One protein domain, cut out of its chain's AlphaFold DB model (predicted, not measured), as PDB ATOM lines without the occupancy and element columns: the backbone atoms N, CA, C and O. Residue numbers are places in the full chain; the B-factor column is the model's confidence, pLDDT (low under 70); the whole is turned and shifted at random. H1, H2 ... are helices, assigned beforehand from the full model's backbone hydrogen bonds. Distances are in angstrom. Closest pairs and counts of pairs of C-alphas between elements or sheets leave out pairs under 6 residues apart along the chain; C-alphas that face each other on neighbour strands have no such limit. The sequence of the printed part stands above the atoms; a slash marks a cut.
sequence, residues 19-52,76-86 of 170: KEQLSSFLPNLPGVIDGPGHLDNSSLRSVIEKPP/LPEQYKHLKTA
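This is residues 19 to 52 and 76 to 86 of the 170 residues of the protein "Mediator of RNA polymerase II transcription subunit 19" of Aedes albopictus (UniProt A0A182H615). Little regular structure is here: a loose, flat, winding chain with three very short helices set far apart at the corners of a triangle, H2 near the end of an arm whose residues 39 to 44 and 47 to 52 stick out. The printed part has 45 residues, with H1, H2, H3 in that order and no named strand; the class is all helix, though named elements hold only 13 residues. It is loose, with a radius of gyration of the C-alphas of 13.2 A and spans of 33 by 31 by 16 A.

Start at C-alpha 22, (93.244, 128.003, 120.177), where H1, residues 22 to 25, begins; it covers 5.5 A. Next find H2, residues 45 to 49, 6.1 A long, and H3, residues 78 to 81, 5.4 A, ending at C-alpha 81, (103.907, 143.267, 129.820).

The three helices are apart from one another. In H2 the O i to N i+4 pair is within hydrogen-bond range; H1 and H3 are too short for one.

Residues 53 to 75 are not printed; C-alphas 52 and 76 are 31.6 A apart across the cut. The link from H1 to H2, 19 residues, is long. Look for pLDDT under 70 at residues 82 to 86.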
ATOM      1  N   LYS A  19      94.437 123.175 111.349       71.81
ATOM      2  CA  LYS A  19      95.565 124.071 111.651       71.81
ATOM      3  C   LYS A  19      95.063 125.402 112.222       71.81
ATOM      4  O   LYS A  19      95.677 126.449 112.029       71.81
ATOM      5  N   GLU A  20      93.900 125.348 112.856       83.88
ATOM      6  CA  GLU A  20      93.312 126.453 113.595       83.88
ATOM      7  C   GLU A  20      93.904 126.449 115.005       83.88
ATOM      8  O   GLU A  20      94.049 125.402 115.633       83.88
ATOM      9  N   GLN A  21      94.352 127.622 115.438       86.69
ATOM     10  CA  GLN A  21      94.985 127.847 116.732       86.69
ATOM     11  C   GLN A  21      93.910 128.014 117.819       86.69
ATOM     12  O   GLN A  21      92.775 128.366 117.509       86.69
ATOM     13  N   LEU A  22      94.227 127.801 119.098       84.00
ATOM     14  CA  LEU A  22      93.244 128.003 120.177       84.00
ATOM     15  C   LEU A  22      92.747 129.460 120.201       84.00
ATOM     16  O   LEU A  22      91.564 129.718 120.435       84.00
ATOM     17  N   SER A  23      93.613 130.401 119.821       85.81
ATOM     18  CA  SER A  23      93.278 131.812 119.611       85.81
ATOM     19  C   SER A  23      92.214 132.101 118.544       85.81
ATOM     20  O   SER A  23      91.580 133.156 118.618       85.81
ATOM     21  N   SER A  24      91.931 131.198 117.593       87.00
ATOM     22  CA  SER A  24      90.795 131.389 116.673       87.00
ATOM     23  C   SER A  24      89.442 131.088 117.319       87.00
ATOM     24  O   SER A  24      88.441 131.668 116.904       87.00
ATOM     25  N   PHE A  25      89.411 130.233 118.346       88.31
ATOM     26  CA  PHE A  25      88.196 129.894 119.099       88.31
ATOM     27  C   PHE A  25      87.959 130.821 120.297       88.31
ATOM     28  O   PHE A  25      86.823 130.971 120.742       88.31
ATOM     29  N   LEU A  26      89.010 131.484 120.795       88.81
ATOM     30  CA  LEU A  26      88.971 132.372 121.963       88.81
ATOM     31  C   LEU A  26      89.342 133.829 121.594       88.81
ATOM     32  O   LEU A  26      90.286 134.391 122.148       88.81
ATOM     33  N   PRO A  27      88.601 134.489 120.677       83.94
ATOM     34  CA  PRO A  27      88.990 135.774 120.082       83.94
ATOM     35  C   PRO A  27      89.017 136.966 121.052       83.94
ATOM     36  O   PRO A  27      89.559 138.012 120.694       83.94
ATOM     37  N   ASN A  28      88.403 136.819 122.229       84.69
ATOM     38  CA  ASN A  28      88.291 137.851 123.264       84.69
ATOM     39  C   ASN A  28      89.199 137.574 124.478       84.69
ATOM     40  O   ASN A  28      89.215 138.377 125.407       84.69
ATOM     41  N   LEU A  29      89.932 136.454 124.492       83.31
ATOM     42  CA  LEU A  29      90.830 136.097 125.588       83.31
ATOM     43  C   LEU A  29      92.223 136.704 125.316       83.31
ATOM     44  O   LEU A  29      92.861 136.322 124.333       83.31
ATOM     45  N   PRO A  30      92.706 137.671 126.121       79.12
ATOM     46  CA  PRO A  30      94.066 138.186 125.984       79.12
ATOM     47  C   PRO A  30      95.103 137.145 126.434       79.12
ATOM     48  O   PRO A  30      94.815 136.283 127.263       79.12
ATOM     49  N   GLY A  31      96.331 137.269 125.923       76.88
ATOM     50  CA  GLY A  31      97.464 136.412 126.283       76.88
ATOM     51  C   GLY A  31      97.882 135.418 125.193       76.88
ATOM     52  O   GLY A  31      97.320 135.377 124.098       76.88
ATOM     53  N   VAL A  32      98.919 134.629 125.487       78.81
ATOM     54  CA  VAL A  32      99.523 133.662 124.553       78.81
ATOM     55  C   VAL A  32      98.964 132.266 124.827       78.81
ATOM     56  O   VAL A  32      99.583 131.450 125.497       78.81
ATOM     57  N   ILE A  33      97.770 132.003 124.304       82.44
ATOM     58  CA  ILE A  33      97.016 130.756 124.537       82.44
ATOM     59  C   ILE A  33      97.332 129.620 123.553       82.44
ATOM     60  O   ILE A  33      96.830 128.514 123.703       82.44
ATOM     61  N   ASP A  34      98.182 129.878 122.557       84.12
ATOM     62  CA  ASP A  34      98.621 128.881 121.568       84.12
ATOM     63  C   ASP A  34      99.915 128.148 121.981       84.12
ATOM     64  O   ASP A  34     100.511 127.428 121.177       84.12
ATOM     65  N   GLY A  35     100.380 128.368 123.215       81.50
ATOM     66  CA  GLY A  35     101.547 127.699 123.786       81.50
ATOM     67  C   GLY A  35     101.247 126.258 124.234       81.50
ATOM     68  O   GLY A  35     100.102 125.934 124.552       81.50
ATOM     69  N   PRO A  36     102.253 125.364 124.299       79.81
ATOM     70  CA  PRO A  36     102.070 124.033 124.868       79.81
ATOM     71  C   PRO A  36     101.903 124.123 126.392       79.81
ATOM     72  O   PRO A  36     102.883 124.359 127.098       79.81
ATOM     73  N   GLY A  37     100.698 123.848 126.906       73.44
ATOM     74  CA  GLY A  37     100.353 123.941 128.340       73.44
ATOM     75  C   GLY A  37     101.082 122.972 129.295       73.44
ATOM     76  O   GLY A  37     100.719 122.837 130.462       73.44
ATOM     77  N   HIS A  38     102.083 122.245 128.796       74.88
ATOM     78  CA  HIS A  38     103.028 121.484 129.610       74.88
ATOM     79  C   HIS A  38     104.225 122.345 130.054       74.88
ATOM     80  O   HIS A  38     104.754 122.122 131.136       74.88
ATOM     81  N   LEU A  39     104.631 123.346 129.259       78.88
ATOM     82  CA  LEU A  39     105.807 124.182 129.549       78.88
ATOM     83  C   LEU A  39     105.595 125.136 130.734       78.88
ATOM     84  O   LEU A  39     106.556 125.528 131.387       78.88
ATOM     85  N   ASP A  40     104.345 125.509 131.000       75.06
ATOM     86  CA  ASP A  40     103.922 126.428 132.060       75.06
ATOM     87  C   ASP A  40     103.095 125.735 133.161       75.06
ATOM     88  O   ASP A  40     102.592 126.394 134.067       75.06
ATOM     89  N   ASN A  41     102.958 124.403 133.093       75.81
ATOM     90  CA  ASN A  41     102.087 123.585 133.948       75.81
ATOM     91  C   ASN A  41     100.596 123.995 133.946       75.81
ATOM     92  O   ASN A  41      99.860 123.609 134.854       75.81
ATOM     93  N   SER A  42     100.120 124.725 132.928       75.44
ATOM     94  CA  SER A  42      98.715 125.162 132.825       75.44
ATOM     95  C   SER A  42      97.728 124.044 132.457       75.44
ATOM     96  O   SER A  42      96.516 124.212 132.596       75.44
ATOM     97  N   SER A  43      98.213 122.894 131.977       82.75
ATOM     98  CA  SER A  43      97.345 121.782 131.581       82.75
ATOM     99  C   SER A  43      96.621 121.134 132.771       82.75
ATOM    100  O   SER A  43      97.226 120.844 133.801       82.75
ATOM    101  N   LEU A  44      95.355 120.748 132.571       86.81
ATOM    102  CA  LEU A  44      94.566 119.955 133.533       86.81
ATOM    103  C   LEU A  44      95.157 118.563 133.832       86.81
ATOM    104  O   LEU A  44      94.661 117.852 134.704       86.81
ATOM    105  N   ARG A  45      96.194 118.138 133.100       86.94
ATOM    106  CA  ARG A  45      96.742 116.784 133.173       86.94
ATOM    107  C   ARG A  45      97.326 116.465 134.550       86.94
ATOM    108  O   ARG A  45      97.069 115.384 135.066       86.94
ATOM    109  N   SER A  46      98.021 117.424 135.162       85.19
ATOM    110  CA  SER A  46      98.585 117.299 136.512       85.19
ATOM    111  C   SER A  46      97.505 117.066 137.574       85.19
ATOM    112  O   SER A  46      97.679 116.212 138.435       85.19
ATOM    113  N   VAL A  47      96.369 117.764 137.467       85.69
ATOM    114  CA  VAL A  47      95.208 117.631 138.364       85.69
ATOM    115  C   VAL A  47      94.521 116.270 138.202       85.69
ATOM    116  O   VAL A  47      94.017 115.722 139.173       85.69
ATOM    117  N   ILE A  48      94.513 115.699 136.994       88.31
ATOM    118  CA  ILE A  48      93.949 114.363 136.738       88.31
ATOM    119  C   ILE A  48      94.886 113.258 137.250       88.31
ATOM    120  O   ILE A  48      94.428 112.290 137.848       88.31
ATOM    121  N   GLU A  49      96.194 113.385 137.014       87.69
ATOM    122  CA  GLU A  49      97.194 112.377 137.403       87.69
ATOM    123  C   GLU A  49      97.519 112.402 138.901       87.69
ATOM    124  O   GLU A  49      97.859 111.373 139.484       87.69
ATOM    125  N   LYS A  50      97.413 113.575 139.528       85.00
ATOM    126  CA  LYS A  50      97.586 113.792 140.964       85.00
ATOM    127  C   LYS A  50      96.417 114.646 141.457       85.00
ATOM    128  O   LYS A  50      96.586 115.859 141.613       85.00
ATOM    129  N   PRO A  51      95.231 114.044 141.680       82.12
ATOM    130  CA  PRO A  51      94.102 114.777 142.230       82.12
ATOM    131  C   PRO A  51      94.524 115.435 143.549       82.12
ATOM    132  O   PRO A  51      95.137 114.764 144.387       82.12
ATOM    133  N   PRO A  52      94.241 116.739 143.749       79.06
ATOM    134  CA  PRO A  52      94.492 117.380 145.030       79.06
ATOM    135  C   PRO A  52      93.751 116.589 146.109       79.06
ATOM    136  O   PRO A  52      92.596 116.213 145.913       79.06
ATOM    137  N   LEU A  76     106.088 146.736 135.961       81.75
ATOM    138  CA  LEU A  76     105.941 145.304 135.694       81.75
ATOM    139  C   LEU A  76     107.097 144.807 134.790       81.75
ATOM    140  O   LEU A  76     107.353 145.448 133.761       81.75
ATOM    141  N   PRO A  77     107.763 143.675 135.111       84.00
ATOM    142  CA  PRO A  77     108.848 143.139 134.290       84.00
ATOM    143  C   PRO A  77     108.447 142.935 132.824       84.00
ATOM    144  O   PRO A  77     107.331 142.501 132.531       84.00
ATOM    145  N   GLU A  78     109.384 143.209 131.905       77.44
ATOM    146  CA  GLU A  78     109.246 143.086 130.437       77.44
ATOM    147  C   GLU A  78     108.487 141.825 129.992       77.44
ATOM    148  O   GLU A  78     107.575 141.884 129.163       77.44
ATOM    149  N   GLN A  79     108.832 140.693 130.608       77.69
ATOM    150  CA  GLN A  79     108.280 139.365 130.344       77.69
ATOM    151  C   GLN A  79     106.749 139.315 130.488       77.69
ATOM    152  O   GLN A  79     106.075 138.663 129.694       77.69
ATOM    153  N   TYR A  80     106.183 140.043 131.456       76.56
ATOM    154  CA  TYR A  80     104.750 140.009 131.767       76.56
ATOM    155  C   TYR A  80     103.943 141.124 131.088       76.56
ATOM    156  O   TYR A  80     102.714 141.033 131.037       76.56
ATOM    157  N   LYS A  81     104.592 142.155 130.519       76.25
ATOM    158  CA  LYS A  81     103.907 143.267 129.820       76.25
ATOM    159  C   LYS A  81     102.997 142.768 128.692       76.25
ATOM    160  O   LYS A  81     101.878 143.249 128.525       76.25
ATOM    161  N   HIS A  82     103.461 141.761 127.960       69.12
ATOM    162  CA  HIS A  82     102.799 141.209 126.777       69.12
ATOM    163  C   HIS A  82     101.643 140.244 127.097       69.12
ATOM    164  O   HIS A  82     100.848 139.923 126.216       69.12
ATOM    165  N   LEU A  83     101.501 139.801 128.352       68.31
ATOM    166  CA  LEU A  83     100.445 138.863 128.747       68.31
ATOM    167  C   LEU A  83      99.048 139.512 128.740       68.31
ATOM    168  O   LEU A  83      98.052 138.832 128.514       68.31
ATOM    169  N   LYS A  84      98.971 140.836 128.950       63.50
ATOM    170  CA  LYS A  84      97.709 141.600 128.953       63.50
ATOM    171  C   LYS A  84      97.397 142.307 127.633       63.50
ATOM    172  O   LYS A  84      96.280 142.789 127.459       63.50
ATOM    173  N   THR A  85      98.343 142.388 126.698       64.44
ATOM    174  CA  THR A  85      98.075 142.991 125.387       64.44
ATOM    175  C   THR A  85      97.196 142.062 124.559       64.44
ATOM    176  O   THR A  85      97.647 141.005 124.118       64.44
ATOM    177  N   ALA A  86      95.946 142.468 124.319       57.16
ATOM    178  CA  ALA A  86      95.078 141.793 123.361       57.16
ATOM    179  C   ALA A  86      95.780 141.715 121.989       57.16
ATOM    180  O   ALA A  86      96.397 142.703 121.567       57.16
TER     181      ALA A  86